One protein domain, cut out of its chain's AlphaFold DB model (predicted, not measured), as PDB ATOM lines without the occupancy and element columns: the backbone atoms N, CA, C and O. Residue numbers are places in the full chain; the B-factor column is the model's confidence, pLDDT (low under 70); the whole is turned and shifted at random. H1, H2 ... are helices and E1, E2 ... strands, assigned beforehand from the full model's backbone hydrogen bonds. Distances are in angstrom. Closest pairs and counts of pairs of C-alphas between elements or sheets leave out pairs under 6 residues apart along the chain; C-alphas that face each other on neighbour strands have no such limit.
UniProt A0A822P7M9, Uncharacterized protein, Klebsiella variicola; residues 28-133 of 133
ATOM      1  N   GLU A  28     108.100  73.551 106.113       98.31
ATOM      2  CA  GLU A  28     107.499  74.765 106.658       98.31
ATOM      3  C   GLU A  28     107.660  75.910 105.660       98.31
ATOM      4  O   GLU A  28     108.713  76.054 105.043       98.31
ATOM      5  N   TRP A  29     106.649  76.765 105.514       98.56
ATOM      6  CA  TRP A  29     106.733  77.891 104.590       98.56
ATOM      7  C   TRP A  29     105.954  79.115 105.068       98.56
ATOM      8  O   TRP A  29     104.915  79.020 105.726       98.56
ATOM      9  N   HIS A  30     106.452  80.288 104.689       97.62
ATOM     10  CA  HIS A  30     105.802  81.580 104.884       97.62
ATOM     11  C   HIS A  30     105.874  82.400 103.597       97.62
ATOM     12  O   HIS A  30     106.868  82.339 102.877       97.62
ATOM     13  N   VAL A  31     104.830  83.180 103.315       97.00
ATOM     14  CA  VAL A  31     104.769  84.077 102.148       97.00
ATOM     15  C   VAL A  31     105.214  85.487 102.500       97.00
ATOM     16  O   VAL A  31     105.056  85.917 103.642       97.00
ATOM     17  N   ASN A  32     105.675  86.227 101.491       92.44
ATOM     18  CA  ASN A  32     106.066  87.636 101.599       92.44
ATOM     19  C   ASN A  32     107.044  87.907 102.766       92.44
ATOM     20  O   ASN A  32     106.746  88.743 103.628       92.44
ATOM     21  N   PRO A  33     108.190  87.201 102.834       96.12
ATOM     22  CA  PRO A  33     109.251  87.566 103.766       96.12
ATOM     23  C   PRO A  33     109.770  88.988 103.492       96.12
ATOM     24  O   PRO A  33     109.467  89.601 102.465       96.12
ATOM     25  N   ALA A  34     110.564  89.519 104.426       95.50
ATOM     26  CA  ALA A  34     111.218  90.810 104.235       95.50
ATOM     27  C   ALA A  34     112.090  90.818 102.962       95.50
ATOM     28  O   ALA A  34     112.630  89.788 102.553       95.50
ATOM     29  N   CYS A  35     112.180  91.986 102.324       95.06
ATOM     30  CA  CYS A  35     112.995  92.166 101.127       95.06
ATOM     31  C   CYS A  35     114.490  92.129 101.461       95.06
ATOM     32  O   CYS A  35     114.906  92.561 102.536       95.06
ATOM     33  N   VAL A  36     115.280  91.710 100.479       94.31
ATOM     34  CA  VAL A  36     116.741  91.665 100.520       94.31
ATOM     35  C   VAL A  36     117.261  92.535  99.381       94.31
ATOM     36  O   VAL A  36     117.064  92.193  98.219       94.31
ATOM     37  N   GLY A  37     117.878  93.679  99.689       90.69
ATOM     38  CA  GLY A  37     118.325  94.624  98.659       90.69
ATOM     39  C   GLY A  37     117.205  95.014  97.679       90.69
ATOM     40  O   GLY A  37     116.175  95.565  98.080       90.69
ATOM     41  N   ASP A  38     117.408  94.725  96.391       88.88
ATOM     42  CA  ASP A  38     116.451  94.940  95.294       88.88
ATOM     43  C   ASP A  38     115.515  93.746  95.021       88.88
ATOM     44  O   ASP A  38     114.653  93.811  94.140       88.88
ATOM     45  N   TRP A  39     115.638  92.668  95.794       94.94
ATOM     46  CA  TRP A  39     114.863  91.445  95.651       94.94
ATOM     47  C   TRP A  39     113.767  91.327  96.716       94.94
ATOM     48  O   TRP A  39     113.992  91.481  97.917       94.94
ATOM     49  N   SER A  40     112.549  91.010  96.269       95.88
ATOM     50  CA  SER A  40     111.424  90.631  97.128       95.88
ATOM     51  C   SER A  40     111.174  89.126  96.975       95.88
ATOM     52  O   SER A  40     110.644  88.719  95.937       95.88
ATOM     53  N   PRO A  41     111.583  88.287  97.946       97.69
ATOM     54  CA  PRO A  41     111.354  86.850  97.867       97.69
ATOM     55  C   PRO A  41     109.862  86.518  97.981       97.69
ATOM     56  O   PRO A  41     109.096  87.215  98.649       97.69
ATOM     57  N   ASP A  42     109.445  85.426  97.345       98.25
ATOM     58  CA  ASP A  42     108.061  84.951  97.387       98.25
ATOM     59  C   ASP A  42     107.801  84.103  98.632       98.25
ATOM     60  O   ASP A  42     106.755  84.249  99.273       98.25
ATOM     61  N   PHE A  43     108.775  83.265  99.007       98.62
ATOM     62  CA  PHE A  43     108.679  82.385 100.167       98.62
ATOM     63  C   PHE A  43     109.920  82.427 101.052       98.62
ATOM     64  O   PHE A  43     111.044  82.576 100.581       98.62
ATOM     65  N   TRP A  44     109.696  82.211 102.340       98.44
ATOM     66  CA  TRP A  44     110.674  81.646 103.261       98.44
ATOM     67  C   TRP A  44     110.318  80.176 103.467       98.44
ATOM     68  O   TRP A  44     109.139  79.884 103.687       98.44
ATOM     69  N   VAL A  45     111.288  79.264 103.385       98.50
ATOM     70  CA  VAL A  45     111.040  77.818 103.501       98.50
ATOM     71  C   VAL A  45     112.026  77.149 104.451       98.50
ATOM     72  O   VAL A  45     113.238  77.333 104.339       98.50
ATOM     73  N   SER A  46     111.449  76.400 105.390       98.06
ATOM     74  CA  SER A  46     112.007  75.513 106.410       98.06
ATOM     75  C   SER A  46     111.990  74.006 106.097       98.06
ATOM     76  O   SER A  46     110.880  73.487 106.029       98.06
ATOM     77  N   PHE A  47     113.086  73.245 105.974       97.06
ATOM     78  CA  PHE A  47     112.980  71.774 105.862       97.06
ATOM     79  C   PHE A  47     114.074  70.987 106.596       97.06
ATOM     80  O   PHE A  47     115.187  71.490 106.746       97.06
ATOM     81  N   PRO A  48     113.778  69.768 107.094       94.12
ATOM     82  CA  PRO A  48     114.742  68.954 107.836       94.12
ATOM     83  C   PRO A  48     115.900  68.450 106.958       94.12
ATOM     84  O   PRO A  48     115.741  68.216 105.762       94.12
ATOM     85  N   CYS A  49     117.065  68.265 107.579       91.38
ATOM     86  CA  CYS A  49     118.245  67.605 107.019       91.38
ATOM     87  C   CYS A  49     118.715  66.530 108.019       91.38
ATOM     88  O   CYS A  49     118.883  66.819 109.201       91.38
ATOM     89  N   ASP A  50     118.982  65.306 107.555       87.56
ATOM     90  CA  ASP A  50     119.410  64.204 108.438       87.56
ATOM     91  C   ASP A  50     120.904  64.237 108.798       87.56
ATOM     92  O   ASP A  50     121.357  63.501 109.678       87.56
ATOM     93  N   HIS A  51     121.693  65.095 108.147       87.44
ATOM     94  CA  HIS A  51     123.096  65.268 108.504       87.44
ATOM     95  C   HIS A  51     123.227  65.981 109.850       87.44
ATOM     96  O   HIS A  51     122.575  66.997 110.110       87.44
ATOM     97  N   SER A  52     124.143  65.478 110.675       85.06
ATOM     98  CA  SER A  52     124.494  66.053 111.975       85.06
ATOM     99  C   SER A  52     124.975  67.505 111.909       85.06
ATOM    100  O   SER A  52     124.945  68.212 112.908       85.06
ATOM    101  N   GLU A  53     125.445  67.939 110.746       86.00
ATOM    102  CA  GLU A  53     126.044  69.242 110.503       86.00
ATOM    103  C   GLU A  53     125.007  70.318 110.166       86.00
ATOM    104  O   GLU A  53     125.236  71.479 110.494       86.00
ATOM    105  N   CYS A  54     123.884  69.951 109.529       82.56
ATOM    106  CA  CYS A  54     122.834  70.906 109.164       82.56
ATOM    107  C   CYS A  54     121.574  70.787 110.015       82.56
ATOM    108  O   CYS A  54     121.050  71.822 110.415       82.56
ATOM    109  N   HIS A  55     121.090  69.578 110.329       87.56
ATOM    110  CA  HIS A  55     119.787  69.283 110.964       87.56
ATOM    111  C   HIS A  55     118.538  69.840 110.248       87.56
ATOM    112  O   HIS A  55     117.467  69.233 110.275       87.56
ATOM    113  N   ARG A  56     118.632  71.016 109.632       94.31
ATOM    114  CA  ARG A  56     117.570  71.754 108.971       94.31
ATOM    115  C   ARG A  56     118.192  72.767 108.018       94.31
ATOM    116  O   ARG A  56     119.236  73.327 108.325       94.31
ATOM    117  N   HIS A  57     117.503  73.046 106.925       96.56
ATOM    118  CA  HIS A  57     117.875  74.075 105.968       96.56
ATOM    119  C   HIS A  57     116.831  75.165 105.896       96.56
ATOM    120  O   HIS A  57     115.645  74.899 106.089       96.56
ATOM    121  N   THR A  58     117.264  76.393 105.625       97.56
ATOM    122  CA  THR A  58     116.367  77.548 105.536       97.56
ATOM    123  C   THR A  58     116.698  78.405 104.326       97.56
ATOM    124  O   THR A  58     117.821  78.883 104.197       97.56
ATOM    125  N   LEU A  59     115.703  78.653 103.475       98.44
ATOM    126  CA  LEU A  59     115.872  79.343 102.198       98.44
ATOM    127  C   LEU A  59     114.914  80.533 102.048       98.44
ATOM    128  O   LEU A  59     113.795  80.518 102.568       98.44
ATOM    129  N   LEU A  60     115.334  81.533 101.272       98.50
ATOM    130  CA  LEU A  60     114.446  82.515 100.640       98.50
ATOM    131  C   LEU A  60     114.287  82.165  99.162       98.50
ATOM    132  O   LEU A  60     115.275  81.934  98.476       98.50
ATOM    133  N   LEU A  61     113.057  82.106  98.661       98.06
ATOM    134  CA  LEU A  61     112.770  81.574  97.330       98.06
ATOM    135  C   LEU A  61     112.182  82.648  96.427       98.06
ATOM    136  O   LEU A  61     111.327  83.428  96.846       98.06
ATOM    137  N   ALA A  62     112.585  82.617  95.163       98.25
ATOM    138  CA  ALA A  62     111.882  83.257  94.063       98.25
ATOM    139  C   ALA A  62     111.183  82.193  93.213       98.25
ATOM    140  O   ALA A  62     111.817  81.214  92.817       98.25
ATOM    141  N   VAL A  63     109.901  82.393  92.911       98.19
ATOM    142  CA  VAL A  63     109.125  81.498  92.048       98.19
ATOM    143  C   VAL A  63     108.917  82.161  90.694       98.19
ATOM    144  O   VAL A  63     108.236  83.179  90.579       98.19
ATOM    145  N   LEU A  64     109.466  81.564  89.638       97.50
ATOM    146  CA  LEU A  64     109.405  82.114  88.286       97.50
ATOM    147  C   LEU A  64     108.810  81.089  87.311       97.50
ATOM    148  O   LEU A  64     109.059  79.890  87.433       97.50
ATOM    149  N   PRO A  65     108.039  81.526  86.300       96.88
ATOM    150  CA  PRO A  65     107.444  80.642  85.300       96.88
ATOM    151  C   PRO A  65     108.478  80.221  84.242       96.88
ATOM    152  O   PRO A  65     108.283  80.455  83.049       96.88
ATOM    153  N   ILE A  66     109.582  79.632  84.697       96.62
ATOM    154  CA  ILE A  66     110.750  79.239  83.911       96.62
ATOM    155  C   ILE A  66     110.831  77.711  83.853       96.62
ATOM    156  O   ILE A  66     110.495  77.015  84.814       96.62
ATOM    157  N   ASP A  67     111.258  77.210  82.695       96.88
ATOM    158  CA  ASP A  67     111.261  75.789  82.338       96.88
ATOM    159  C   ASP A  67     112.670  75.162  82.305       96.88
ATOM    160  O   ASP A  67     112.794  73.966  82.059       96.88
ATOM    161  N   ASN A  68     113.729  75.945  82.541       96.50
ATOM    162  CA  ASN A  68     115.118  75.480  82.611       96.50
ATOM    163  C   ASN A  68     115.948  76.306  83.609       96.50
ATOM    164  O   ASN A  68     115.581  77.428  83.952       96.50
ATOM    165  N   ILE A  69     117.055  75.743  84.093       95.12
ATOM    166  CA  ILE A  69     117.871  76.365  85.147       95.12
ATOM    167  C   ILE A  69     118.587  77.621  84.625       95.12
ATOM    168  O   ILE A  69     118.731  78.598  85.361       95.12
ATOM    169  N   GLU A  70     118.976  77.647  83.349       95.81
ATOM    170  CA  GLU A  70     119.670  78.776  82.718       95.81
ATOM    171  C   GLU A  70     118.833  80.062  82.746       95.81
ATOM    172  O   GLU A  70     119.375  81.161  82.841       95.81
ATOM    173  N   GLY A  71     117.502  79.948  82.754       95.62
ATOM    174  CA  GLY A  71     116.613  81.098  82.897       95.62
ATOM    175  C   GLY A  71     116.789  81.869  84.215       95.62
ATOM    176  O   GLY A  71     116.334  83.009  84.309       95.62
ATOM    177  N   PHE A  72     117.460  81.291  85.216       96.12
ATOM    178  CA  PHE A  72     117.743  81.943  86.495       96.12
ATOM    179  C   PHE A  72     119.070  82.704  86.546       96.12
ATOM    180  O   PHE A  72     119.292  83.394  87.535       96.12
ATOM    181  N   GLU A  73     119.937  82.611  85.529       91.50
ATOM    182  CA  GLU A  73     121.352  83.033  85.588       91.50
ATOM    183  C   GLU A  73     121.575  84.451  86.147       91.50
ATOM    184  O   GLU A  73     122.577  84.725  86.805       91.50
ATOM    185  N   HIS A  74     120.634  85.368  85.916       92.81
ATOM    186  CA  HIS A  74     120.731  86.761  86.363       92.81
ATOM    187  C   HIS A  74     119.713  87.141  87.442       92.81
ATOM    188  O   HIS A  74     119.595  88.318  87.792       92.81
ATOM    189  N   HIS A  75     118.959  86.177  87.967       95.81
ATOM    190  CA  HIS A  75     117.974  86.453  88.999       95.81
ATOM    191  C   HIS A  75     118.674  86.741  90.341       95.81
ATOM    192  O   HIS A  75     119.554  85.977  90.748       95.81
ATOM    193  N   PRO A  76     118.298  87.813  91.065       95.81
ATOM    194  CA  PRO A  76     118.998  88.231  92.280       95.81
ATOM    195  C   PRO A  76     118.996  87.175  93.390       95.81
ATOM    196  O   PRO A  76     119.939  87.133  94.171       95.81
ATOM    197  N   SER A  77     118.017  86.264  93.410       95.81
ATOM    198  CA  SER A  77     117.985  85.156  94.376       95.81
ATOM    199  C   SER A  77     119.268  84.319  94.387       95.81
ATOM    200  O   SER A  77     119.661  83.843  95.445       95.81
ATOM    201  N   LEU A  78     119.947  84.164  93.244       95.06
ATOM    202  CA  LEU A  78     121.163  83.349  93.139       95.06
ATOM    203  C   LEU A  78     122.440  84.070  93.591       95.06
ATOM    204  O   LEU A  78     123.486  83.434  93.687       95.06
ATOM    205  N   LYS A  79     122.376  85.370  93.906       94.56
ATOM    206  CA  LYS A  79     123.510  86.102  94.497       94.56
ATOM    207  C   LYS A  79     123.761  85.698  95.952       94.56
ATOM    208  O   LYS A  79     124.871  85.835  96.448       94.56
ATOM    209  N   HIS A  80     122.738  85.184  96.630       95.25
ATOM    210  CA  HIS A  80     122.766  84.889  98.059       95.25
ATOM    211  C   HIS A  80     123.178  83.433  98.319       95.25
ATOM    212  O   HIS A  80     122.394  82.636  98.831       95.25
ATOM    213  N   ALA A  81     124.396  83.070  97.911       94.00
ATOM    214  CA  ALA A  81     124.966  81.747  98.145       94.00
ATOM    215  C   ALA A  81     125.601  81.669  99.542       94.00
ATOM    216  O   ALA A  81     126.414  82.519  99.901       94.00
ATOM    217  N   TYR A  82     125.269  80.632 100.318       93.06
ATOM    218  CA  TYR A  82     125.759  80.386 101.691       93.06
ATOM    219  C   TYR A  82     125.403  81.437 102.760       93.06
ATOM    220  O   TYR A  82     125.659  81.202 103.943       93.06
ATOM    221  N   THR A  83     124.839  82.583 102.379       92.94
ATOM    222  CA  THR A  83     124.306  83.595 103.291       92.94
ATOM    223  C   THR A  83     123.395  84.571 102.546       92.94
ATOM    224  O   THR A  83     123.510  84.748 101.330       92.94
ATOM    225  N   ILE A  84     122.525  85.265 103.279       94.56
ATOM    226  CA  ILE A  84     121.769  86.401 102.750       94.56
ATOM    227  C   ILE A  84     122.612  87.675 102.847       94.56
ATOM    228  O   ILE A  84     122.735  88.303 103.899       94.56
ATOM    229  N   GLU A  85     123.221  88.044 101.723       85.44
ATOM    230  CA  GLU A  85     123.843  89.361 101.533       85.44
ATOM    231  C   GLU A  85     122.808  90.504 101.549       85.44
ATOM    232  O   GLU A  85     121.623  90.274 101.354       85.44
ATOM    233  N   GLU A  86     123.248  91.749 101.769       86.88
ATOM    234  CA  GLU A  86     122.390  92.955 101.723       86.88
ATOM    235  C   GLU A  86     121.238  93.006 102.754       86.88
ATOM    236  O   GLU A  86     120.222  93.672 102.549       86.88
ATOM    237  N   ASP A  87     121.440  92.384 103.920       87.81
ATOM    238  CA  ASP A  87     120.523  92.434 105.067       87.81
ATOM    239  C   ASP A  87     121.133  93.194 106.271       87.81
ATOM    240  O   ASP A  87     121.599  92.594 107.248       87.81
ATOM    241  N   PRO A  88     121.161  94.543 106.244       85.56
ATOM    242  CA  PRO A  88     121.784  95.345 107.301       85.56
ATOM    243  C   PRO A  88     121.070  95.221 108.653       85.56
ATOM    244  O   PRO A  88     121.673  95.490 109.695       85.56
ATOM    245  N   GLN A  89     119.794  94.825 108.648       87.56
ATOM    246  CA  GLN A  89     118.990  94.633 109.855       87.56
ATOM    247  C   GLN A  89     119.117  93.212 110.423       87.56
ATOM    248  O   GLN A  89     118.640  92.969 111.531       87.56
ATOM    249  N   LYS A  90     119.804  92.306 109.711       89.38
ATOM    250  CA  LYS A  90     120.003  90.899 110.087       89.38
ATOM    251  C   LYS A  90     118.686  90.159 110.338       89.38
ATOM    252  O   LYS A  90     118.611  89.301 111.218       89.38
ATOM    253  N   ILE A  91     117.646  90.499 109.579       92.38
ATOM    254  CA  ILE A  91     116.332  89.846 109.637       92.38
ATOM    255  C   ILE A  91     116.441  88.371 109.219       92.38
ATOM    256  O   ILE A  91     115.764  87.507 109.773       92.38
ATOM    257  N   HIS A  92     117.329  88.069 108.277       94.12
ATOM    258  CA  HIS A  92     117.519  86.773 107.639       94.12
ATOM    259  C   HIS A  92     118.752  86.029 108.158       94.12
ATOM    260  O   HIS A  92     119.271  85.152 107.480       94.12
ATOM    261  N   ILE A  93     119.211  86.325 109.379       91.06
ATOM    262  CA  ILE A  93     120.433  85.736 109.961       91.06
ATOM    263  C   ILE A  93     120.429  84.196 110.039       91.06
ATOM    264  O   ILE A  93     121.490  83.588 110.126       91.06
ATOM    265  N   LEU A  94     119.249  83.569 110.030       91.25
ATOM    266  CA  LEU A  94     119.082  82.110 110.051       91.25
ATOM    267  C   LEU A  94     118.797  81.508 108.666       91.25
ATOM    268  O   LEU A  94     118.546  80.311 108.568       91.25
ATOM    269  N   VAL A  95     118.767  82.327 107.615       95.88
ATOM    270  CA  VAL A  95     118.575  81.873 106.238       95.88
ATOM    271  C   VAL A  95     119.938  81.576 105.627       95.88
ATOM    272  O   VAL A  95     120.851  82.397 105.682       95.88
ATOM    273  N   GLU A  96     120.062  80.405 105.021       95.25
ATOM    274  CA  GLU A  96     121.324  79.894 104.495       95.25
ATOM    275  C   GLU A  96     121.574  80.310 103.052       95.25
ATOM    276  O   GLU A  96     122.726  80.438 102.653       95.25
ATOM    277  N   ALA A  97     120.522  80.471 102.249       97.38
ATOM    278  CA  ALA A  97     120.675  80.861 100.858       97.38
ATOM    279  C   ALA A  97     119.393  81.436 100.252       97.38
ATOM    280  O   ALA A  97     118.273  81.176 100.704       97.38
ATOM    281  N   GLY A  98     119.583  82.190  99.175       98.00
ATOM    282  CA  GLY A  98     118.548  82.440  98.188       98.00
ATOM    283  C   GLY A  98     118.443  81.279  97.195       98.00
ATOM    284  O   GLY A  98     119.430  80.626  96.857       98.00
ATOM    285  N   ALA A  99     117.227  81.016  96.731       98.31
ATOM    286  CA  ALA A  99     116.898  79.906  95.853       98.31
ATOM    287  C   ALA A  99     115.952  80.344  94.729       98.31
ATOM    288  O   ALA A  99     115.130  81.245  94.904       98.31
ATOM    289  N   ALA A 100     116.060  79.698  93.571       98.31
ATOM    290  CA  ALA A 100     115.190  79.932  92.424       98.31
ATOM    291  C   ALA A 100     114.387  78.673  92.093       98.31
ATOM    292  O   ALA A 100     114.941  77.579  91.980       98.31
ATOM    293  N   PHE A 101     113.073  78.836  91.979       98.56
ATOM    294  CA  PHE A 101     112.111  77.761  91.783       98.56
ATOM    295  C   PHE A 101     111.311  78.010  90.502       98.56
ATOM    296  O   PHE A 101     110.671  79.047  90.329       98.56
ATOM    297  N   GLY A 102     111.369  77.050  89.586       98.12
ATOM    298  CA  GLY A 102     110.736  77.089  88.274       98.12
ATOM    299  C   GLY A 102     109.353  76.455  88.274       98.12
ATOM    300  O   GLY A 102     108.646  76.417  89.283       98.12
ATOM    301  N   ARG A 103     108.939  75.925  87.120       97.44
ATOM    302  CA  ARG A 103     107.616  75.294  86.977       97.44
ATOM    303  C   ARG A 103     107.457  73.950  87.682       97.44
ATOM    304  O   ARG A 103     106.316  73.516  87.863       97.44
ATOM    305  N   ASN A 104     108.555  73.270  87.986       96.56
ATOM    306  CA  ASN A 104     108.553  71.921  88.540       96.56
ATOM    307  C   ASN A 104     109.814  71.681  89.400       96.56
ATOM    308  O   ASN A 104     110.752  72.478  89.309       96.56
ATOM    309  N   PRO A 105     109.848  70.605  90.210       97.44
ATOM    310  CA  PRO A 105     110.983  70.271  91.074       97.44
ATOM    311  C   PRO A 105     112.344  70.147  90.390       97.44
ATOM    312  O   PRO A 105     113.344  70.551  90.977       97.44
ATOM    313  N   GLU A 106     112.402  69.666  89.151       96.62
ATOM    314  CA  GLU A 106     113.655  69.520  88.392       96.62
ATOM    315  C   GLU A 106     114.215  70.872  87.925       96.62
ATOM    316  O   GLU A 106     115.388  70.984  87.580       96.62
ATOM    317  N   VAL A 107     113.391  71.924  87.934       97.75
ATOM    318  CA  VAL A 107     113.787  73.295  87.589       97.75
ATOM    319  C   VAL A 107     113.901  74.111  88.872       97.75
ATOM    320  O   VAL A 107     113.218  75.115  89.060       97.75
ATOM    321  N   THR A 108     114.737  73.656  89.797       98.31
ATOM    322  CA  THR A 108     115.028  74.361  91.049       98.31
ATOM    323  C   THR A 108     116.527  74.414  91.272       98.31
ATOM    324  O   THR A 108     117.250  73.515  90.857       98.31
ATOM    325  N   THR A 109     117.014  75.495  91.878       98.12
ATOM    326  CA  THR A 109     118.444  75.618  92.161       98.12
ATOM    327  C   THR A 109     118.725  76.582  93.307       98.12
ATOM    328  O   THR A 109     118.103  77.641  93.424       98.12
ATOM    329  N   TRP A 110     119.706  76.230  94.133       97.88
ATOM    330  CA  TRP A 110     120.353  77.129  95.090       97.88
ATOM    331  C   TRP A 110     121.757  76.638  95.427       97.88
ATOM    332  O   TRP A 110     122.129  75.518  95.079       97.88
ATOM    333  N   GLN A 111     122.531  77.477  96.115       97.06
ATOM    334  CA  GLN A 111     123.866  77.123  96.577       97.06
ATOM    335  C   GLN A 111     123.986  77.328  98.087       97.06
ATOM    336  O   GLN A 111     123.845  78.446  98.584       97.06
ATOM    337  N   SER A 112     124.262  76.251  98.820       95.69
ATOM    338  CA  SER A 112     124.397  76.291 100.280       95.69
ATOM    339  C   SER A 112     125.335  75.207 100.806       95.69
ATOM    340  O   SER A 112     125.749  74.289 100.086       95.69
ATOM    341  N   ALA A 113     125.677  75.313 102.091       92.56
ATOM    342  CA  ALA A 113     126.313  74.225 102.818       92.56
ATOM    343  C   ALA A 113     125.312  73.074 103.018       92.56
ATOM    344  O   ALA A 113     124.120  73.308 103.214       92.56
ATOM    345  N   HIS A 114     125.799  71.836 102.952       91.06
ATOM    346  CA  HIS A 114     125.016  70.630 103.207       91.06
ATOM    347  C   HIS A 114     125.942  69.489 103.646       91.06
ATOM    348  O   HIS A 114     126.924  69.176 102.963       91.06
ATOM    349  N   GLY A 115     125.653  68.881 104.802       87.94
ATOM    350  CA  GLY A 115     126.554  67.917 105.439       87.94
ATOM    351  C   GLY A 115     127.930  68.529 105.731       87.94
ATOM    352  O   GLY A 115     128.033  69.673 106.168       87.94
ATOM    353  N   SER A 116     129.003  67.788 105.447       84.75
ATOM    354  CA  SER A 116     130.385  68.261 105.618       84.75
ATOM    355  C   SER A 116     130.903  69.122 104.453       84.75
ATOM    356  O   SER A 116     132.109  69.364 104.361       84.75
ATOM    357  N   GLY A 117     130.038  69.511 103.515       88.81
ATOM    358  CA  GLY A 117     130.418  70.190 102.281       88.81
ATOM    359  C   GLY A 117     129.479  71.330 101.903       88.81
ATOM    360  O   GLY A 117     128.709  71.849 102.709       88.81
ATOM    361  N   GLY A 118     129.566  71.730 100.640       91.00
ATOM    362  CA  GLY A 118     128.711  72.738 100.034       91.00
ATOM    363  C   GLY A 118     128.631  72.514  98.536       91.00
ATOM    364  O   GLY A 118     129.478  71.829  97.957       91.00
ATOM    365  N   GLY A 119     127.597  73.053  97.909       94.81
ATOM    366  CA  GLY A 119     127.373  72.813  96.496       94.81
ATOM    367  C   GLY A 119     126.075  73.402  95.987       94.81
ATOM    368  O   GLY A 119     125.373  74.117  96.700       94.81
ATOM    369  N   MET A 120     125.821  73.103  94.718       96.31
ATOM    370  CA  MET A 120     124.542  73.359  94.078       96.31
ATOM    371  C   MET A 120     123.570  72.262  94.480       96.31
ATOM    372  O   MET A 120     123.930  71.084  94.436       96.31
ATOM    373  N   HIS A 121     122.355  72.659  94.829       96.69
ATOM    374  CA  HIS A 121     121.300  71.746  95.233       96.69
ATOM    375  C   HIS A 121     119.984  72.062  94.531       96.69
ATOM    376  O   HIS A 121     119.775  73.182  94.054       96.69
ATOM    377  N   ASP A 122     119.106  71.066  94.512       97.19
ATOM    378  CA  ASP A 122     117.772  71.105  93.924       97.19
ATOM    379  C   ASP A 122     116.765  70.365  94.821       97.19
ATOM    380  O   ASP A 122     117.124  69.705  95.798       97.19
ATOM    381  N   VAL A 123     115.474  70.505  94.526       97.69
ATOM    382  CA  VAL A 123     114.406  69.843  95.285       97.69
ATOM    383  C   VAL A 123     114.509  68.308  95.242       97.69
ATOM    384  O   VAL A 123     114.366  67.712  96.312       97.69
ATOM    385  N   PRO A 124     114.761  67.640  94.094       96.81
ATOM    386  CA  PRO A 124     114.914  66.185  94.034       96.81
ATOM    387  C   PRO A 124     115.957  65.601  94.995       96.81
ATOM    388  O   PRO A 124     115.757  64.492  95.492       96.81
ATOM    389  N   LEU A 125     117.031  66.335  95.311       94.62
ATOM    390  CA  LEU A 125     118.019  65.910  96.308       94.62
ATOM    391  C   LEU A 125     117.409  65.719  97.709       94.62
ATOM    392  O   LEU A 125     117.803  64.805  98.431       94.62
ATOM    393  N   PHE A 126     116.448  66.563  98.093       94.56
ATOM    394  CA  PHE A 126     115.820  66.555  99.422       94.56
ATOM    395  C   PHE A 126     114.454  65.868  99.449       94.56
ATOM    396  O   PHE A 126     113.992  65.445 100.508       94.56
ATOM    397  N   VAL A 127     113.802  65.754  98.294       96.00
ATOM    398  CA  VAL A 127     112.503  65.105  98.119       96.00
ATOM    399  C   VAL A 127     112.626  64.128  96.943       96.00
ATOM    400  O   VAL A 127     112.296  64.481  95.811       96.00
ATOM    401  N   PRO A 128     113.103  62.887  97.168       92.81
ATOM    402  CA  PRO A 128     113.415  61.952  96.080       92.81
ATOM    403  C   PRO A 128     112.239  61.626  95.147       92.81
ATOM    404  O   PRO A 128     112.442  61.274  93.989       92.81
ATOM    405  N   ASN A 129     111.003  61.750  95.634       93.19
ATOM    406  CA  ASN A 129     109.764  61.536  94.887       93.19
ATOM    407  C   ASN A 129     109.067  62.852  94.486       93.19
ATOM    408  O   ASN A 129     107.854  62.868  94.299       93.19
ATOM    409  N   ALA A 130     109.804  63.963  94.367       94.12
ATOM    410  CA  ALA A 130     109.221  65.288  94.147       94.12
ATOM    411  C   ALA A 130     108.305  65.373  92.918       94.12
ATOM    412  O   ALA A 130     107.289  66.056  92.963       94.12
ATOM    413  N   SER A 131     108.633  64.670  91.831       89.94
ATOM    414  CA  SER A 131     107.832  64.677  90.597       89.94
ATOM    415  C   SER A 131     106.470  63.979  90.735       89.94
ATOM    416  O   SER A 131     105.643  64.074  89.828       89.94
ATOM    417  N   GLU A 132     106.228  63.276  91.846       89.12
ATOM    418  CA  GLU A 132     104.968  62.588  92.154       89.12
ATOM    419  C   GLU A 132     104.045  63.393  93.092       89.12
ATOM    420  O   GLU A 132     102.907  62.974  93.315       89.12
ATOM    421  N   LEU A 133     104.522  64.522  93.640       86.56
ATOM    422  CA  LEU A 133     103.788  65.422  94.547       86.56
ATOM    423  C   LEU A 133     103.134  66.589  93.787       86.56
ATOM    424  O   LEU A 133     101.970  66.915  94.116       86.56
TER     425      LEU A 133
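What this domain is: This is residues 28 to 133 of the 133 residues of an uncharacterized protein of Klebsiella variicola (UniProt A0A822P7M9). Picture one twisted sheet of six strands, built from two antiparallel three-strand halves, E1 E2 E3 and E4 E5 E6, set side by side where E3 and E4 run parallel. Short helix H2 packs over E4, H1 and H3 only graze the sheet, and residues 80 to 96 make a long loop with no named element. The printed part has 106 residues, under half of them in its three named helices and six named strands, which follow as E1 E2 E3 H1 H2 E4 E5 E6 H3; the sheet is mixed, in that same strand order, and the class is mixed, helices and strands. The whole is compact, with a radius of gyration of the C-alphas of 13.1 A and spans of 38 by 35 by 23 A.

How they stand to each other: Start at the parallel pair E3, residues 56 to 63, and E4, residues 97 to 101, where N 62 and O 99 are 2.9 A apart, within hydrogen-bond range. E3 bends by 53 degrees at residue 60. Beside E3 look for E2, residues 43 to 48, antiparallel in a hairpin, with N 59 and O 45 at 2.9 A. Edge strand E1, residues 28 to 31, forms a hairpin with E2, with N 30 and O 44 at 2.9 A; these three strands are a meander, each the antiparallel neighbour of the one before. A second meander runs from E4 through E5, residues 108 to 114, to edge strand E6, residues 117 to 121; look for N 100 and O 109 at 2.9 A, then N 121 and O 110 at 2.9 A. The pairing is staggered: E5 pairs with E4 over residues 108 to 110 and with E6 over 110 to 114. H2, residues 76 to 79, is on the sheet at a height of 7.5 A, only just over E4 with 3 of its 4 C-alphas; their closest C-alphas, Ser 77 and Gly 98, are 4.7 A apart. H1, residues 69 to 72, only grazes the sheet; its closest C-alphas with E5 are Ile 69 and Thr 108, 6.9 A apart. With H1 and H2 between them, E3 and E4 form a strand-helix-strand unit, two parallel neighbours joined through helices. H3, residues 123 to 126, also only grazes the sheet, with C-alphas 123 and 108 the closest to E5 at 6.2 A. The three helices are too short for an O i to N i+4 pair, but each has its one O i to N i+3 pair within range.

Where its parts are: Find C-alpha 28 at (107.499, 74.765, 106.658), where E1 begins. E3, the longest strand, runs 21.3 A from C-alpha 56 at (117.570, 71.754, 108.971); E2 is 16.6 A long and E5 16.2 A. H3 ends at C-alpha 126, at (115.820, 66.555, 99.422).

The domain as a whole: The C-alphas farthest apart, Pro 88 and Glu 132, are 39.8 A apart. The links E1 to E2 and H2 to E4 are long. The printed part has no cut and ends at the chain's last residue, Leu 133; its mean pLDDT is 94.3, and no printed residue is under 70.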